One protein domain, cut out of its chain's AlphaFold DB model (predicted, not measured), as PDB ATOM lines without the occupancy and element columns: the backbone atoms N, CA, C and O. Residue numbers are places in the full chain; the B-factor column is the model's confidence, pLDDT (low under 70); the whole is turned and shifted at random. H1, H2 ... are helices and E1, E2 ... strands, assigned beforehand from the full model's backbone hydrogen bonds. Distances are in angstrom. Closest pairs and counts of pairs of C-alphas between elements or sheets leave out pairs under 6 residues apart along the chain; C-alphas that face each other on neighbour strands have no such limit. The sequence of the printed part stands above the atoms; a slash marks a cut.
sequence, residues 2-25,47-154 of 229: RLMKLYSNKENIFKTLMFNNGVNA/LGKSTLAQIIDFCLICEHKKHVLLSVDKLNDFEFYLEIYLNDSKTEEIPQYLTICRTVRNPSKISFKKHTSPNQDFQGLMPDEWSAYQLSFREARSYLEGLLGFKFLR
ATOM      1  N   ARG A   2      57.151 -42.975  -3.785       92.50
ATOM      2  CA  ARG A   2      56.088 -43.529  -4.641       92.50
ATOM      3  C   ARG A   2      54.980 -44.169  -3.800       92.50
ATOM      4  O   ARG A   2      55.270 -44.699  -2.735       92.50
ATOM      5  N   LEU A   3      53.725 -44.098  -4.248       95.44
ATOM      6  CA  LEU A   3      52.586 -44.760  -3.591       95.44
ATOM      7  C   LEU A   3      52.584 -46.255  -3.944       95.44
ATOM      8  O   LEU A   3      52.777 -46.584  -5.112       95.44
ATOM      9  N   MET A   4      52.365 -47.133  -2.961       96.19
ATOM     10  CA  MET A   4      52.419 -48.594  -3.143       96.19
ATOM     11  C   MET A   4      51.069 -49.264  -2.895       96.19
ATOM     12  O   MET A   4      50.556 -49.979  -3.755       96.19
ATOM     13  N   LYS A   5      50.452 -48.976  -1.747       97.31
ATOM     14  CA  LYS A   5      49.210 -49.617  -1.307       97.31
ATOM     15  C   LYS A   5      48.374 -48.641  -0.486       97.31
ATOM     16  O   LYS A   5      48.916 -47.916   0.344       97.31
ATOM     17  N   LEU A   6      47.063 -48.628  -0.696       98.00
ATOM     18  CA  LEU A   6      46.100 -47.903   0.132       98.00
ATOM     19  C   LEU A   6      45.000 -48.863   0.582       98.00
ATOM     20  O   LEU A   6      44.342 -49.476  -0.251       98.00
ATOM     21  N   TYR A   7      44.789 -48.982   1.887       97.81
ATOM     22  CA  TYR A   7      43.826 -49.920   2.467       97.81
ATOM     23  C   TYR A   7      43.184 -49.359   3.739       97.81
ATOM     24  O   TYR A   7      43.522 -48.258   4.188       97.81
ATOM     25  N   SER A   8      42.214 -50.091   4.288       97.38
ATOM     26  CA  SER A   8      41.448 -49.668   5.457       97.38
ATOM     27  C   SER A   8      41.058 -50.840   6.355       97.38
ATOM     28  O   SER A   8      40.940 -51.966   5.889       97.38
ATOM     29  N   ASN A   9      40.751 -50.549   7.624       96.62
ATOM     30  CA  ASN A   9      40.147 -51.495   8.571       96.62
ATOM     31  C   ASN A   9      38.730 -51.976   8.181       96.62
ATOM     32  O   ASN A   9      38.134 -52.799   8.878       96.62
ATOM     33  N   LYS A  10      38.150 -51.444   7.097       95.25
ATOM     34  CA  LYS A  10      36.830 -51.816   6.568       95.25
ATOM     35  C   LYS A  10      36.930 -52.345   5.130       95.25
ATOM     36  O   LYS A  10      36.274 -51.805   4.240       95.25
ATOM     37  N   GLU A  11      37.698 -53.414   4.906       91.44
ATOM     38  CA  GLU A  11      37.939 -54.019   3.573       91.44
ATOM     39  C   GLU A  11      36.644 -54.337   2.792       91.44
ATOM     40  O   GLU A  11      36.565 -54.166   1.577       91.44
ATOM     41  N   ASN A  12      35.575 -54.712   3.505       90.75
ATOM     42  CA  ASN A  12      34.254 -54.996   2.926       90.75
ATOM     43  C   ASN A  12      33.610 -53.776   2.238       90.75
ATOM     44  O   ASN A  12      32.723 -53.935   1.400       90.75
ATOM     45  N   ILE A  13      34.015 -52.562   2.624       90.06
ATOM     46  CA  ILE A  13      33.479 -51.292   2.119       90.06
ATOM     47  C   ILE A  13      34.518 -50.588   1.244       90.06
ATOM     48  O   ILE A  13      34.198 -50.131   0.146       90.06
ATOM     49  N   PHE A  14      35.759 -50.499   1.721       91.75
ATOM     50  CA  PHE A  14      36.880 -49.917   0.998       91.75
ATOM     51  C   PHE A  14      37.884 -51.021   0.689       91.75
ATOM     52  O   PHE A  14      38.657 -51.412   1.558       91.75
ATOM     53  N   LYS A  15      37.862 -51.508  -0.553       92.31
ATOM     54  CA  LYS A  15      38.801 -52.534  -1.002       92.31
ATOM     55  C   LYS A  15      40.224 -51.992  -1.039       92.31
ATOM     56  O   LYS A  15      40.442 -50.849  -1.448       92.31
ATOM     57  N   THR A  16      41.178 -52.843  -0.696       95.88
ATOM     58  CA  THR A  16      42.604 -52.568  -0.827       95.88
ATOM     59  C   THR A  16      42.949 -52.210  -2.273       95.88
ATOM     60  O   THR A  16      42.619 -52.922  -3.223       95.88
ATOM     61  N   LEU A  17      43.642 -51.086  -2.434       95.75
ATOM     62  CA  LEU A  17      44.124 -50.569  -3.706       95.75
ATOM     63  C   LEU A  17      45.634 -50.756  -3.791       95.75
ATOM     64  O   LEU A  17      46.382 -50.238  -2.961       95.75
ATOM     65  N   MET A  18      46.067 -51.459  -4.831       95.94
ATOM     66  CA  MET A  18      47.473 -51.647  -5.174       95.94
ATOM     67  C   MET A  18      47.834 -50.685  -6.302       95.94
ATOM     68  O   MET A  18      47.148 -50.654  -7.327       95.94
ATOM     69  N   PHE A  19      48.889 -49.896  -6.124       95.19
ATOM     70  CA  PHE A  19      49.384 -49.000  -7.163       95.19
ATOM     71  C   PHE A  19      50.440 -49.716  -8.006       95.19
ATOM     72  O   PHE A  19      51.420 -50.250  -7.491       95.19
ATOM     73  N   ASN A  20      50.252 -49.693  -9.322       92.25
ATOM     74  CA  ASN A  20      51.225 -50.199 -10.280       92.25
ATOM     75  C   ASN A  20      52.411 -49.238 -10.411       92.25
ATOM     76  O   ASN A  20      52.301 -48.035 -10.152       92.25
ATOM     77  N   ASN A  21      53.543 -49.754 -10.886       89.00
ATOM     78  CA  ASN A  21      54.667 -48.912 -11.285       89.00
ATOM     79  C   ASN A  21      54.265 -48.056 -12.500       89.00
ATOM     80  O   ASN A  21      53.651 -48.551 -13.444       89.00
ATOM     81  N   GLY A  22      54.642 -46.776 -12.495       89.44
ATOM     82  CA  GLY A  22      54.333 -45.853 -13.585       89.44
ATOM     83  C   GLY A  22      52.914 -45.287 -13.503       89.44
ATOM     84  O   GLY A  22      52.531 -44.679 -12.500       89.44
ATOM     85  N   VAL A  23      52.146 -45.425 -14.584       90.88
ATOM     86  CA  VAL A  23      50.850 -44.752 -14.739       90.88
ATOM     87  C   VAL A  23      49.720 -45.607 -14.171       90.88
ATOM     88  O   VAL A  23      49.530 -46.756 -14.560       90.88
ATOM     89  N   ASN A  24      48.927 -45.009 -13.282       91.06
ATOM     90  CA  ASN A  24      47.718 -45.605 -12.720       91.06
ATOM     91  C   ASN A  24      46.496 -44.806 -13.185       91.06
ATOM     92  O   ASN A  24      46.484 -43.580 -13.069       91.06
ATOM     93  N   ALA A  25      45.461 -45.489 -13.679       90.56
ATOM     94  CA  ALA A  25      44.209 -44.869 -14.106       90.56
ATOM     95  C   ALA A  25      43.040 -45.388 -13.261       90.56
ATOM     96  O   ALA A  25      42.829 -46.594 -13.154       90.56
ATOM     97  N   LEU A  47      31.105 -41.151  -8.668       60.88
ATOM     98  CA  LEU A  47      31.583 -42.530  -8.457       60.88
ATOM     99  C   LEU A  47      32.773 -42.640  -7.480       60.88
ATOM    100  O   LEU A  47      33.540 -43.591  -7.557       60.88
ATOM    101  N   GLY A  48      32.996 -41.642  -6.619       70.62
ATOM    102  CA  GLY A  48      34.049 -41.693  -5.590       70.62
ATOM    103  C   GLY A  48      35.491 -41.464  -6.075       70.62
ATOM    104  O   GLY A  48      36.426 -41.563  -5.287       70.62
ATOM    105  N   LYS A  49      35.699 -41.099  -7.348       83.62
ATOM    106  CA  LYS A  49      37.037 -40.834  -7.923       83.62
ATOM    107  C   LYS A  49      37.793 -39.739  -7.161       83.62
ATOM    108  O   LYS A  49      38.936 -39.925  -6.759       83.62
ATOM    109  N   SER A  50      37.129 -38.609  -6.911       83.12
ATOM    110  CA  SER A  50      37.706 -37.500  -6.144       83.12
ATOM    111  C   SER A  50      37.924 -37.870  -4.674       83.12
ATOM    112  O   SER A  50      38.883 -37.405  -4.064       83.12
ATOM    113  N   THR A  51      37.079 -38.747  -4.123       88.06
ATOM    114  CA  THR A  51      37.211 -39.257  -2.752       88.06
ATOM    115  C   THR A  51      38.517 -40.018  -2.565       88.06
ATOM    116  O   THR A  51      39.179 -39.836  -1.550       88.06
ATOM    117  N   LEU A  52      38.948 -40.801  -3.558       91.38
ATOM    118  CA  LEU A  52      40.236 -41.492  -3.502       91.38
ATOM    119  C   LEU A  52      41.411 -40.510  -3.362       91.38
ATOM    120  O   LEU A  52      42.258 -40.684  -2.490       91.38
ATOM    121  N   ALA A  53      41.433 -39.444  -4.168       90.44
ATOM    122  CA  ALA A  53      42.462 -38.409  -4.062       90.44
ATOM    123  C   ALA A  53      42.440 -37.714  -2.687       90.44
ATOM    124  O   ALA A  53      43.494 -37.436  -2.117       90.44
ATOM    125  N   GLN A  54      41.249 -37.487  -2.120       91.69
ATOM    126  CA  GLN A  54      41.085 -36.926  -0.775       91.69
ATOM    127  C   GLN A  54      41.579 -37.878   0.322       91.69
ATOM    128  O   GLN A  54      42.197 -37.423   1.277       91.69
ATOM    129  N   ILE A  55      41.364 -39.191   0.190       95.38
ATOM    130  CA  ILE A  55      41.885 -40.192   1.137       95.38
ATOM    131  C   ILE A  55      43.416 -40.244   1.079       95.38
ATOM    132  O   ILE A  55      44.065 -40.276   2.125       95.38
ATOM    133  N   ILE A  56      44.008 -40.193  -0.118       96.06
ATOM    134  CA  ILE A  56      45.468 -40.106  -0.266       96.06
ATOM    135  C   ILE A  56      45.985 -38.831   0.412       96.06
ATOM    136  O   ILE A  56      46.909 -38.902   1.223       96.06
ATOM    137  N   ASP A  57      45.368 -37.671   0.152       95.31
ATOM    138  CA  ASP A  57      45.792 -36.409   0.770       95.31
ATOM    139  C   ASP A  57      45.632 -36.423   2.302       95.31
ATOM    140  O   ASP A  57      46.488 -35.919   3.038       95.31
ATOM    141  N   PHE A  58      44.564 -37.062   2.788       96.62
ATOM    142  CA  PHE A  58      44.322 -37.316   4.203       96.62
ATOM    143  C   PHE A  58      45.440 -38.148   4.827       96.62
ATOM    144  O   PHE A  58      45.998 -37.735   5.846       96.62
ATOM    145  N   CYS A  59      45.837 -39.260   4.208       97.50
ATOM    146  CA  CYS A  59      46.949 -40.077   4.697       97.50
ATOM    147  C   CYS A  59      48.280 -39.311   4.657       97.50
ATOM    148  O   CYS A  59      49.084 -39.426   5.575       97.50
ATOM    149  N   LEU A  60      48.480 -38.432   3.672       96.81
ATOM    150  CA  LEU A  60      49.649 -37.544   3.575       96.81
ATOM    151  C   LEU A  60      49.561 -36.302   4.492       96.81
ATOM    152  O   LEU A  60      50.260 -35.300   4.282       96.81
ATOM    153  N   ILE A  61      48.742 -36.385   5.545       96.88
ATOM    154  CA  ILE A  61      48.662 -35.459   6.683       96.88
ATOM    155  C   ILE A  61      48.227 -34.039   6.268       96.88
ATOM    156  O   ILE A  61      48.749 -33.014   6.734       96.88
ATOM    157  N   CYS A  62      47.234 -33.954   5.374       94.44
ATOM    158  CA  CYS A  62      46.540 -32.700   5.079       94.44
ATOM    159  C   CYS A  62      45.815 -32.132   6.320       94.44
ATOM    160  O   CYS A  62      45.629 -32.814   7.338       94.44
ATOM    161  N   GLU A  63      45.435 -30.853   6.241       92.88
ATOM    162  CA  GLU A  63      44.622 -30.204   7.272       92.88
ATOM    163  C   GLU A  63      43.262 -30.902   7.396       92.88
ATOM    164  O   GLU A  63      42.582 -31.118   6.396       92.88
ATOM    165  N   HIS A  64      42.869 -31.268   8.616       90.12
ATOM    166  CA  HIS A  64      41.734 -32.170   8.828       90.12
ATOM    167  C   HIS A  64      40.437 -31.458   9.207       90.12
ATOM    168  O   HIS A  64      39.372 -31.969   8.893       90.12
ATOM    169  N   LYS A  65      40.497 -30.269   9.827       88.75
ATOM    170  CA  LYS A  65      39.317 -29.589  10.406       88.75
ATOM    171  C   LYS A  65      38.145 -29.389   9.435       88.75
ATOM    172  O   LYS A  65      37.006 -29.326   9.869       88.75
ATOM    173  N   LYS A  66      38.429 -29.249   8.137       85.50
ATOM    174  CA  LYS A  66      37.428 -29.059   7.068       85.50
ATOM    175  C   LYS A  66      37.438 -30.200   6.048       85.50
ATOM    176  O   LYS A  66      36.983 -30.029   4.921       85.50
ATOM    177  N   HIS A  67      38.041 -31.330   6.400       89.94
ATOM    178  CA  HIS A  67      38.208 -32.437   5.476       89.94
ATOM    179  C   HIS A  67      36.907 -33.233   5.356       89.94
ATOM    180  O   HIS A  67      36.297 -33.588   6.361       89.94
ATOM    181  N   VAL A  68      36.501 -33.554   4.125       89.06
ATOM    182  CA  VAL A  68      35.186 -34.157   3.831       89.06
ATOM    183  C   VAL A  68      34.946 -35.497   4.536       89.06
ATOM    184  O   VAL A  68      33.814 -35.824   4.870       89.06
ATOM    185  N   LEU A  69      36.008 -36.261   4.813       90.81
ATOM    186  CA  LEU A  69      35.884 -37.539   5.525       90.81
ATOM    187  C   LEU A  69      35.347 -37.358   6.950       90.81
ATOM    188  O   LEU A  69      34.644 -38.232   7.437       90.81
ATOM    189  N   LEU A  70      35.640 -36.223   7.595       91.00
ATOM    190  CA  LEU A  70      35.166 -35.922   8.948       91.00
ATOM    191  C   LEU A  70      33.720 -35.411   8.955       91.00
ATOM    192  O   LEU A  70      33.084 -35.430   9.999       91.00
ATOM    193  N   SER A  71      33.194 -34.947   7.816       88.81
ATOM    194  CA  SER A  71      31.795 -34.507   7.704       88.81
ATOM    195  C   SER A  71      30.810 -35.648   7.429       88.81
ATOM    196  O   SER A  71      29.626 -35.395   7.234       88.81
ATOM    197  N   VAL A  72      31.289 -36.893   7.348       89.56
ATOM    198  CA  VAL A  72      30.463 -38.067   7.050       89.56
ATOM    199  C   VAL A  72      30.548 -39.042   8.219       89.56
ATOM    200  O   VAL A  72      31.501 -39.807   8.317       89.56
ATOM    201  N   ASP A  73      29.517 -39.072   9.063       88.62
ATOM    202  CA  ASP A  73      29.495 -39.883  10.295       88.62
ATOM    203  C   ASP A  73      29.778 -41.371  10.053       88.62
ATOM    204  O   ASP A  73      30.482 -42.018  10.825       88.62
ATOM    205  N   LYS A  74      29.300 -41.915   8.926       90.19
ATOM    206  CA  LYS A  74      29.538 -43.315   8.524       90.19
ATOM    207  C   LYS A  74      31.019 -43.649   8.327       90.19
ATOM    208  O   LYS A  74      31.373 -44.825   8.312       90.19
ATOM    209  N   LEU A  75      31.867 -42.639   8.135       91.69
ATOM    210  CA  LEU A  75      33.305 -42.803   7.953       91.69
ATOM    211  C   LEU A  75      34.091 -42.657   9.260       91.69
ATOM    212  O   LEU A  75      35.293 -42.894   9.245       91.69
ATOM    213  N   ASN A  76      33.454 -42.311  10.382       93.38
ATOM    214  CA  ASN A  76      34.148 -42.012  11.637       93.38
ATOM    215  C   ASN A  76      35.030 -43.176  12.127       93.38
ATOM    216  O   ASN A  76      36.135 -42.964  12.619       93.38
ATOM    217  N   ASP A  77      34.580 -44.412  11.915       95.00
ATOM    218  CA  ASP A  77      35.288 -45.625  12.344       95.00
ATOM    219  C   ASP A  77      36.318 -46.136  11.327       95.00
ATOM    220  O   ASP A  77      36.855 -47.236  11.490       95.00
ATOM    221  N   PHE A  78      36.574 -45.378  10.259       97.00
ATOM    222  CA  PHE A  78      37.589 -45.741   9.281       97.00
ATOM    223  C   PHE A  78      38.984 -45.391   9.783       97.00
ATOM    224  O   PHE A  78      39.268 -44.296  10.279       97.00
ATOM    225  N   GLU A  79      39.881 -46.327   9.541       97.56
ATOM    226  CA  GLU A  79      41.317 -46.159   9.614       97.56
ATOM    227  C   GLU A  79      41.856 -46.374   8.212       97.56
ATOM    228  O   GLU A  79      41.513 -47.368   7.566       97.56
ATOM    229  N   PHE A  80      42.653 -45.430   7.726       98.25
ATOM    230  CA  PHE A  80      43.281 -45.527   6.418       98.25
ATOM    231  C   PHE A  80      44.778 -45.716   6.573       98.25
ATOM    232  O   PHE A  80      45.423 -45.055   7.392       98.25
ATOM    233  N   TYR A  81      45.310 -46.600   5.742       98.56
ATOM    234  CA  TYR A  81      46.701 -47.002   5.736       98.56
ATOM    235  C   TYR A  81      47.264 -46.756   4.342       98.56
ATOM    236  O   TYR A  81      46.815 -47.370   3.373       98.56
ATOM    237  N   LEU A  82      48.236 -45.856   4.236       98.56
ATOM    238  CA  LEU A  82      48.932 -45.570   2.986       98.56
ATOM    239  C   LEU A  82      50.382 -46.029   3.090       98.56
ATOM    240  O   LEU A  82      51.162 -45.466   3.856       98.56
ATOM    241  N   GLU A  83      50.736 -47.027   2.293       98.25
ATOM    242  CA  GLU A  83      52.109 -47.472   2.110       98.25
ATOM    243  C   GLU A  83      52.779 -46.661   1.000       98.25
ATOM    244  O   GLU A  83      52.272 -46.556  -0.125       98.25
ATOM    245  N   ILE A  84      53.942 -46.102   1.320       96.62
ATOM    246  CA  ILE A  84      54.791 -45.376   0.384       96.62
ATOM    247  C   ILE A  84      56.189 -45.987   0.363       96.62
ATOM    248  O   ILE A  84      56.729 -46.385   1.395       96.62
ATOM    249  N   TYR A  85      56.797 -46.018  -0.815       94.88
ATOM    250  CA  TYR A  85      58.193 -46.373  -1.000       94.88
ATOM    251  C   TYR A  85      59.050 -45.104  -0.944       94.88
ATOM    252  O   TYR A  85      58.848 -44.192  -1.752       94.88
ATOM    253  N   LEU A  86      59.967 -44.997   0.022       91.38
ATOM    254  CA  LEU A  86      60.722 -43.769   0.296       91.38
ATOM    255  C   LEU A  86      61.852 -43.549  -0.725       91.38
ATOM    256  O   LEU A  86      61.886 -42.496  -1.373       91.38
ATOM    257  N   ASN A  87      62.686 -44.567  -0.957       82.00
ATOM    258  CA  ASN A  87      63.947 -44.457  -1.710       82.00
ATOM    259  C   ASN A  87      63.849 -44.948  -3.165       82.00
ATOM    260  O   ASN A  87      64.811 -45.466  -3.715       82.00
ATOM    261  N   ASP A  88      62.704 -44.739  -3.819       70.56
ATOM    262  CA  ASP A  88      62.426 -45.221  -5.190       70.56
ATOM    263  C   ASP A  88      63.450 -44.793  -6.264       70.56
ATOM    264  O   ASP A  88      63.513 -45.395  -7.326       70.56
ATOM    265  N   SER A  89      64.279 -43.782  -5.992       65.62
ATOM    266  CA  SER A  89      65.328 -43.307  -6.902       65.62
ATOM    267  C   SER A  89      66.714 -43.917  -6.658       65.62
ATOM    268  O   SER A  89      67.654 -43.547  -7.356       65.62
ATOM    269  N   LYS A  90      66.885 -44.763  -5.635       68.38
ATOM    270  CA  LYS A  90      68.188 -45.302  -5.223       68.38
ATOM    271  C   LYS A  90      68.152 -46.826  -5.216       68.38
ATOM    272  O   LYS A  90      67.819 -47.453  -4.218       68.38
ATOM    273  N   THR A  91      68.493 -47.406  -6.360       59.88
ATOM    274  CA  THR A  91      68.371 -48.842  -6.650       59.88
ATOM    275  C   THR A  91      69.326 -49.729  -5.845       59.88
ATOM    276  O   THR A  91      69.096 -50.928  -5.743       59.88
ATOM    277  N   GLU A  92      70.387 -49.153  -5.277       62.19
ATOM    278  CA  GLU A  92      71.435 -49.866  -4.531       62.19
ATOM    279  C   GLU A  92      71.208 -49.867  -3.008       62.19
ATOM    280  O   GLU A  92      71.942 -50.517  -2.267       62.19
ATOM    281  N   GLU A  93      70.197 -49.146  -2.517       78.62
ATOM    282  CA  GLU A  93      69.856 -49.115  -1.094       78.62
ATOM    283  C   GLU A  93      68.806 -50.184  -0.754       78.62
ATOM    284  O   GLU A  93      67.947 -50.526  -1.568       78.62
ATOM    285  N   ILE A  94      68.842 -50.688   0.485       83.06
ATOM    286  CA  ILE A  94      67.783 -51.554   1.021       83.06
ATOM    287  C   ILE A  94      66.447 -50.816   0.857       83.06
ATOM    288  O   ILE A  94      66.344 -49.665   1.299       83.06
ATOM    289  N   PRO A  95      65.422 -51.439   0.251       87.94
ATOM    290  CA  PRO A  95      64.164 -50.758   0.017       87.94
ATOM    291  C   PRO A  95      63.532 -50.370   1.356       87.94
ATOM    292  O   PRO A  95      63.351 -51.198   2.248       87.94
ATOM    293  N   GLN A  96      63.212 -49.086   1.498       93.19
ATOM    294  CA  GLN A  96      62.569 -48.548   2.691       93.19
ATOM    295  C   GLN A  96      61.147 -48.126   2.382       93.19
ATOM    296  O   GLN A  96      60.907 -47.213   1.585       93.19
ATOM    297  N   TYR A  97      60.211 -48.753   3.072       96.00
ATOM    298  CA  TYR A  97      58.802 -48.435   2.993       96.00
ATOM    299  C   TYR A  97      58.323 -47.811   4.297       96.00
ATOM    300  O   TYR A  97      58.880 -48.011   5.384       96.00
ATOM    301  N   LEU A  98      57.255 -47.042   4.167       97.62
ATOM    302  CA  LEU A  98      56.576 -46.409   5.275       97.62
ATOM    303  C   LEU A  98      55.078 -46.599   5.097       97.62
ATOM    304  O   LEU A  98      54.513 -46.138   4.108       97.62
ATOM    305  N   THR A  99      54.436 -47.219   6.078       98.44
ATOM    306  CA  THR A  99      52.978 -47.233   6.180       98.44
ATOM    307  C   THR A  99      52.539 -46.146   7.145       98.44
ATOM    308  O   THR A  99      52.936 -46.138   8.313       98.44
ATOM    309  N   ILE A 100      51.724 -45.221   6.646       98.62
ATOM    310  CA  ILE A 100      51.117 -44.135   7.412       98.62
ATOM    311  C   ILE A 100      49.697 -44.562   7.770       98.62
ATOM    312  O   ILE A 100      48.893 -44.789   6.868       98.62
ATOM    313  N   CYS A 101      49.388 -44.650   9.062       98.44
ATOM    314  CA  CYS A 101      48.041 -44.915   9.557       98.44
ATOM    315  C   CYS A 101      47.422 -43.630  10.110       98.44
ATOM    316  O   CYS A 101      48.007 -42.947  10.960       98.44
ATOM    317  N   ARG A 102      46.222 -43.304   9.624       97.94
ATOM    318  CA  ARG A 102      45.446 -42.156  10.087       97.94
ATOM    319  C   ARG A 102      43.980 -42.536  10.247       97.94
ATOM    320  O   ARG A 102      43.338 -42.998   9.305       97.94
ATOM    321  N   THR A 103      43.447 -42.296  11.441       97.31
ATOM    322  CA  THR A 103      42.046 -42.591  11.775       97.31
ATOM    323  C   THR A 103      41.155 -41.385  11.488       97.31
ATOM    324  O   THR A 103      41.586 -40.242  11.665       97.31
ATOM    325  N   VAL A 104      39.917 -41.614  11.044       96.62
ATOM    326  CA  VAL A 104      38.937 -40.533  10.841       96.62
ATOM    327  C   VAL A 104      38.445 -39.990  12.182       96.62
ATOM    328  O   VAL A 104      38.323 -38.775  12.315       96.62
ATOM    329  N   ARG A 105      38.262 -40.861  13.185       95.56
ATOM    330  CA  ARG A 105      37.870 -40.489  14.554       95.56
ATOM    331  C   ARG A 105      38.867 -39.553  15.236       95.56
ATOM    332  O   ARG A 105      38.464 -38.540  15.797       95.56
ATOM    333  N   ASN A 106      40.164 -39.866  15.163       95.69
ATOM    334  CA  ASN A 106      41.241 -39.090  15.786       95.69
ATOM    335  C   ASN A 106      42.272 -38.636  14.735       95.69
ATOM    336  O   ASN A 106      43.422 -39.081  14.742       95.69
ATOM    337  N   PRO A 107      41.905 -37.708  13.835       96.38
ATOM    338  CA  PRO A 107      42.709 -37.352  12.666       96.38
ATOM    339  C   PRO A 107      43.943 -36.506  13.010       96.38
ATOM    340  O   PRO A 107      44.805 -36.286  12.153       96.38
ATOM    341  N   SER A 108      44.034 -36.001  14.240       96.38
ATOM    342  CA  SER A 108      45.195 -35.281  14.772       96.38
ATOM    343  C   SER A 108      46.294 -36.212  15.295       96.38
ATOM    344  O   SER A 108      47.382 -35.724  15.611       96.38
ATOM    345  N   LYS A 109      46.018 -37.519  15.383       97.56
ATOM    346  CA  LYS A 109      46.936 -38.562  15.835       97.56
ATOM    347  C   LYS A 109      47.289 -39.468  14.663       97.56
ATOM    348  O   LYS A 109      46.403 -39.993  13.991       97.56
ATOM    349  N   ILE A 110      48.583 -39.602  14.389       98.50
ATOM    350  CA  ILE A 110      49.089 -40.315  13.213       98.50
ATOM    351  C   ILE A 110      50.148 -41.315  13.659       98.50
ATOM    352  O   ILE A 110      51.035 -40.975  14.444       98.50
ATOM    353  N   SER A 111      50.053 -42.536  13.143       98.62
ATOM    354  CA  SER A 111      51.003 -43.611  13.420       98.62
ATOM    355  C   SER A 111      51.781 -43.976  12.159       98.62
ATOM    356  O   SER A 111      51.292 -43.835  11.037       98.62
ATOM    357  N   PHE A 112      53.007 -44.449  12.346       98.62
ATOM    358  CA  PHE A 112      53.934 -44.779  11.275       98.62
ATOM    359  C   PHE A 112      54.600 -46.122  11.536       98.62
ATOM    360  O   PHE A 112      55.145 -46.357  12.618       98.62
ATOM    361  N   LYS A 113      54.621 -46.980  10.522       98.38
ATOM    362  CA  LYS A 113      55.369 -48.238  10.531       98.38
ATOM    363  C   LYS A 113      56.406 -48.197   9.422       98.38
ATOM    364  O   LYS A 113      56.053 -48.093   8.250       98.38
ATOM    365  N   LYS A 114      57.681 -48.255   9.795       97.12
ATOM    366  CA  LYS A 114      58.789 -48.482   8.864       97.12
ATOM    367  C   LYS A 114      58.953 -49.976   8.646       97.12
ATOM    368  O   LYS A 114      58.812 -50.752   9.592       97.12
ATOM    369  N   HIS A 115      59.260 -50.362   7.418       96.12
ATOM    370  CA  HIS A 115      59.468 -51.758   7.051       96.12
ATOM    371  C   HIS A 115      60.246 -51.865   5.729       96.12
ATOM    372  O   HIS A 115      60.430 -50.871   5.026       96.12
ATOM    373  N   THR A 116      60.756 -53.059   5.428       94.62
ATOM    374  CA  THR A 116      61.621 -53.331   4.261       94.62
ATOM    375  C   THR A 116      60.976 -54.243   3.220       94.62
ATOM    376  O   THR A 116      61.546 -54.454   2.155       94.62
ATOM    377  N   SER A 117      59.792 -54.782   3.511       94.00
ATOM    378  CA  SER A 117      59.054 -55.681   2.622       94.00
ATOM    379  C   SER A 117      57.770 -54.988   2.182       94.00
ATOM    380  O   SER A 117      57.028 -54.555   3.051       94.00
ATOM    381  N   PRO A 118      57.455 -54.879   0.882       94.19
ATOM    382  CA  PRO A 118      56.258 -54.171   0.434       94.19
ATOM    383  C   PRO A 118      54.964 -54.931   0.759       94.19
ATOM    384  O   PRO A 118      54.978 -56.124   1.076       94.19
ATOM    385  N   ASN A 119      53.830 -54.253   0.572       94.06
ATOM    386  CA  ASN A 119      52.478 -54.814   0.541       94.06
ATOM    387  C   ASN A 119      51.993 -55.445   1.852       94.06
ATOM    388  O   ASN A 119      51.039 -56.229   1.848       94.06
ATOM    389  N   GLN A 120      52.601 -55.074   2.974       94.44
ATOM    390  CA  GLN A 120      52.253 -55.616   4.285       94.44
ATOM    391  C   GLN A 120      50.886 -55.099   4.754       94.44
ATOM    392  O   GLN A 120      50.356 -54.100   4.250       94.44
ATOM    393  N   ASP A 121      50.296 -55.800   5.715       95.12
ATOM    394  CA  ASP A 121      49.098 -55.363   6.426       95.12
ATOM    395  C   ASP A 121      49.455 -55.115   7.890       95.12
ATOM    396  O   ASP A 121      50.031 -55.974   8.553       95.12
ATOM    397  N   PHE A 122      49.156 -53.910   8.362       96.06
ATOM    398  CA  PHE A 122      49.447 -53.453   9.718       96.06
ATOM    399  C   PHE A 122      48.177 -53.016  10.456       96.06
ATOM    400  O   PHE A 122      48.234 -52.198  11.378       96.06
ATOM    401  N   GLN A 123      47.020 -53.531  10.042       94.38
ATOM    402  CA  GLN A 123      45.793 -53.409  10.821       94.38
ATOM    403  C   GLN A 123      45.959 -54.064  12.194       94.38
ATOM    404  O   GLN A 123      46.514 -55.152  12.315       94.38
ATOM    405  N   GLY A 124      45.445 -53.404  13.232       91.38
ATOM    406  CA  GLY A 124      45.372 -53.983  14.575       91.38
ATOM    407  C   GLY A 124      46.706 -54.136  15.314       91.38
ATOM    408  O   GLY A 124      46.712 -54.760  16.369       91.38
ATOM    409  N   LEU A 125      47.806 -53.561  14.807       95.06
ATOM    410  CA  LEU A 125      49.091 -53.556  15.513       95.06
ATOM    411  C   LEU A 125      48.980 -52.928  16.909       95.06
ATOM    412  O   LEU A 125      48.368 -51.862  17.082       95.06
ATOM    413  N   MET A 126      49.666 -53.536  17.871       95.94
ATOM    414  CA  MET A 126      49.840 -53.012  19.221       95.94
ATOM    415  C   MET A 126      50.733 -51.756  19.223       95.94
ATOM    416  O   MET A 126      51.545 -51.567  18.313       95.94
ATOM    417  N   PRO A 127      50.591 -50.850  20.214       96.12
ATOM    418  CA  PRO A 127      51.321 -49.577  20.252       96.12
ATOM    419  C   PRO A 127      52.848 -49.687  20.120       96.12
ATOM    420  O   PRO A 127      53.463 -48.848  19.466       96.12
ATOM    421  N   ASP A 128      53.447 -50.711  20.720       96.31
ATOM    422  CA  ASP A 128      54.882 -51.015  20.729       96.31
ATOM    423  C   ASP A 128      55.399 -51.572  19.396       96.31
ATOM    424  O   ASP A 128      56.580 -51.440  19.077       96.31
ATOM    425  N   GLU A 129      54.514 -52.123  18.568       97.00
ATOM    426  CA  GLU A 129      54.869 -52.598  17.232       97.00
ATOM    427  C   GLU A 129      55.016 -51.448  16.225       97.00
ATOM    428  O   GLU A 129      55.622 -51.621  15.159       97.00
ATOM    429  N   TRP A 130      54.475 -50.262  16.512       98.00
ATOM    430  CA  TRP A 130      54.606 -49.097  15.641       98.00
ATOM    431  C   TRP A 130      55.992 -48.464  15.764       98.00
ATOM    432  O   TRP A 130      56.519 -48.260  16.849       98.00
ATOM    433  N   SER A 131      56.570 -48.048  14.633       97.69
ATOM    434  CA  SER A 131      57.829 -47.286  14.658       97.69
ATOM    435  C   SER A 131      57.650 -45.896  15.270       97.69
ATOM    436  O   SER A 131      58.589 -45.340  15.829       97.69
ATOM    437  N   ALA A 132      56.456 -45.321  15.127       98.06
ATOM    438  CA  ALA A 132      55.996 -44.175  15.892       98.06
ATOM    439  C   ALA A 132      54.475 -44.268  16.047       98.06
ATOM    440  O   ALA A 132      53.761 -44.391  15.049       98.06
ATOM    441  N   TYR A 133      53.977 -44.209  17.279       98.19
ATOM    442  CA  TYR A 133      52.560 -44.396  17.583       98.19
ATOM    443  C   TYR A 133      51.894 -43.080  17.984       98.19
ATOM    444  O   TYR A 133      52.399 -42.374  18.852       98.19
ATOM    445  N   GLN A 134      50.751 -42.763  17.365       97.31
ATOM    446  CA  GLN A 134      49.892 -41.624  17.716       97.31
ATOM    447  C   GLN A 134      50.643 -40.300  17.963       97.31
ATOM    448  O   GLN A 134      50.348 -39.554  18.908       97.31
ATOM    449  N   LEU A 135      51.580 -39.965  17.075       98.38
ATOM    450  CA  LEU A 135      52.238 -38.662  17.083       98.38
ATOM    451  C   LEU A 135      51.198 -37.553  16.913       98.38
ATOM    452  O   LEU A 135      50.210 -37.718  16.185       98.38
ATOM    453  N   SER A 136      51.415 -36.409  17.563       97.94
ATOM    454  CA  SER A 136      50.577 -35.235  17.317       97.94
ATOM    455  C   SER A 136      50.725 -34.758  15.873       97.94
ATOM    456  O   SER A 136      51.723 -35.007  15.201       97.94
ATOM    457  N   PHE A 137      49.741 -34.007  15.392       96.75
ATOM    458  CA  PHE A 137      49.707 -33.518  14.017       96.75
ATOM    459  C   PHE A 137      50.988 -32.789  13.571       96.75
ATOM    460  O   PHE A 137      51.452 -32.982  12.446       96.75
ATOM    461  N   ARG A 138      51.576 -31.962  14.446       96.19
ATOM    462  CA  ARG A 138      52.818 -31.230  14.147       96.19
ATOM    463  C   ARG A 138      54.027 -32.165  14.122       96.19
ATOM    464  O   ARG A 138      54.819 -32.090  13.186       96.19
ATOM    465  N   GLU A 139      54.141 -33.043  15.114       97.62
ATOM    466  CA  GLU A 139      55.226 -34.029  15.207       97.62
ATOM    467  C   GLU A 139      55.195 -34.987  14.020       97.62
ATOM    468  O   GLU A 139      56.215 -35.198  13.378       97.62
ATOM    469  N   ALA A 140      54.016 -35.489  13.657       97.94
ATOM    470  CA  ALA A 140      53.822 -36.388  12.530       97.94
ATOM    471  C   ALA A 140      54.236 -35.755  11.194       97.94
ATOM    472  O   ALA A 140      54.869 -36.413  10.370       97.94
ATOM    473  N   ARG A 141      53.917 -34.470  10.978       96.25
ATOM    474  CA  ARG A 141      54.372 -33.735   9.788       96.25
ATOM    475  C   ARG A 141      55.888 -33.604   9.750       96.25
ATOM    476  O   ARG A 141      56.472 -33.868   8.707       96.25
ATOM    477  N   SER A 142      56.507 -33.226  10.867       95.44
ATOM    478  CA  SER A 142      57.967 -33.103  10.960       95.44
ATOM    479  C   SER A 142      58.664 -34.456  10.787       95.44
ATOM    480  O   SER A 142      59.662 -34.546  10.075       95.44
ATOM    481  N   TYR A 143      58.096 -35.518  11.360       96.69
ATOM    482  CA  TYR A 143      58.582 -36.886  11.225       96.69
ATOM    483  C   TYR A 143      58.532 -37.358   9.769       96.69
ATOM    484  O   TYR A 143      59.541 -37.812   9.234       96.69
ATOM    485  N   LEU A 144      57.389 -37.189   9.093       96.25
ATOM    486  CA  LEU A 144      57.250 -37.547   7.681       96.25
ATOM    487  C   LEU A 144      58.180 -36.713   6.787       96.25
ATOM    488  O   LEU A 144      58.810 -37.259   5.888       96.25
ATOM    489  N   GLU A 145      58.307 -35.412   7.043       93.94
ATOM    490  CA  GLU A 145      59.209 -34.523   6.303       93.94
ATOM    491  C   GLU A 145      60.677 -34.959   6.405       93.94
ATOM    492  O   GLU A 145      61.371 -35.018   5.386       93.94
ATOM    493  N   GLY A 146      61.121 -35.349   7.604       92.62
ATOM    494  CA  GLY A 146      62.457 -35.901   7.826       92.62
ATOM    495  C   GLY A 146      62.708 -37.194   7.045       92.62
ATOM    496  O   GLY A 146      63.794 -37.371   6.497       92.62
ATOM    497  N   LEU A 147      61.701 -38.066   6.933       93.00
ATOM    498  CA  LEU A 147      61.798 -39.312   6.160       93.00
ATOM    499  C   LEU A 147      61.762 -39.091   4.646       93.00
ATOM    500  O   LEU A 147      62.433 -39.809   3.911       93.00
ATOM    501  N   LEU A 148      60.987 -38.114   4.169       91.44
ATOM    502  CA  LEU A 148      60.916 -37.784   2.744       91.44
ATOM    503  C   LEU A 148      62.218 -37.153   2.235       91.44
ATOM    504  O   LEU A 148      62.561 -37.319   1.066       91.44
ATOM    505  N   GLY A 149      62.939 -36.423   3.092       87.38
ATOM    506  CA  GLY A 149      64.289 -35.941   2.794       87.38
ATOM    507  C   GLY A 149      64.370 -34.974   1.607       87.38
ATOM    508  O   GLY A 149      65.408 -34.887   0.951       87.38
ATOM    509  N   PHE A 150      63.292 -34.241   1.304       88.69
ATOM    510  CA  PHE A 150      63.216 -33.309   0.174       88.69
ATOM    511  C   PHE A 150      64.054 -32.039   0.402       88.69
ATOM    512  O   PHE A 150      63.532 -30.951   0.641       88.69
ATOM    513  N   LYS A 151      65.380 -32.161   0.274       87.06
ATOM    514  CA  LYS A 151      66.349 -31.071   0.502       87.06
ATOM    515  C   LYS A 151      66.088 -29.817  -0.342       87.06
ATOM    516  O   LYS A 151      66.456 -28.720   0.071       87.06
ATOM    517  N   PHE A 152      65.456 -29.964  -1.508       87.19
ATOM    518  CA  PHE A 152      65.153 -28.844  -2.402       87.19
ATOM    519  C   PHE A 152      64.081 -27.892  -1.841       87.19
ATOM    520  O   PHE A 152      64.053 -26.726  -2.229       87.19
ATOM    521  N   LEU A 153      63.251 -28.344  -0.891       87.06
ATOM    522  CA  LEU A 153      62.165 -27.551  -0.307       87.06
ATOM    523  C   LEU A 153      62.611 -26.524   0.742       87.06
ATOM    524  O   LEU A 153      61.743 -25.812   1.221       87.06
ATOM    525  N   ARG A 154      63.898 -26.456   1.125       80.50
ATOM    526  CA  ARG A 154      64.496 -25.568   2.159       80.50
ATOM    527  C   ARG A 154      63.521 -24.577   2.833       80.50
ATOM    528  O   ARG A 154      63.236 -23.518   2.289       80.50
TER     529      ARG A 154
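AT A GLANCE: This is residues 2 to 25 and 47 to 154 of the 229 residues of an uncharacterized protein of Haemophilus pittmaniae HK 85 (UniProt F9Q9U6). One strongly twisted sheet of five strands has H1 and H3 over one face, while the long link of residues 116 to 131 passes over the other; H2 lies off the sheet. The 132 printed residues run E1 H1 H2 E2 E3 E4 E5 H3, and the antiparallel sheet has the order E1 - E2 - E3 - E4 - E5. The class is mixed, helices and strands, with 60 residues in named elements, under half. The whole is compact, with a radius of gyration of the C-alphas of 14.6 A and spans of 45 by 33 by 32 A.

IN THESE COORDINATES: E1 is residues 2 to 8, from C-alpha 2 at (56.088, -43.529, -4.641). E2 is residues 79 to 85, 19.9 A; E3 97 to 103, 19.8 A; E4 109 to 115, 20.2 A; E5 132 to 136. H1 is residues 49 to 59, 16.1 A; H2 68 to 71; H3 137 to 148, 16.5 A, ending at C-alpha 148 (60.916, -37.784, 2.744).

HOW THE PARTS SIT: E2 to E5 form a meander, each strand the antiparallel neighbour of the one before. N 4 and O 83 are 2.9 A apart between E1 and E2, N 82 and O 100 2.9 A between E2 and E3, N 99 and O 113 2.8 A between E3 and E4, and N 112 and O 132 2.8 A between E4 and E5. H1 is on the sheet, over E2 and across the strands, at 79 degrees to E2 on the local plane; the closest C-alphas of H1 and E2, Cys 59 and Leu 82, are 6.1 A apart. H3, on the same face, lies over E3 and E4, along the strands; its closest C-alpha pair with E4 is Phe 137 and Lys 109, 6.0 A. H1 and H3 are apart. H2 is not on the sheet and is close to but not clearly touching H1, C-alphas 55 and 69 being 7.9 A apart. Every O i to N i+4 pair is within hydrogen-bond range in H3, 6 of 7 in H1; H2 is too short for one.

THE WHOLE: The C-alphas of Asp 73 and Glu 92 are farthest apart, 45.6 A. Residues 26 to 46 are not printed, and C-alphas 25 and 47 are 14.0 A apart across the cut. The links E2 to E3 and E4 to E5 are long. Confidence is under 70 at residue 47 and residues 89 to 92.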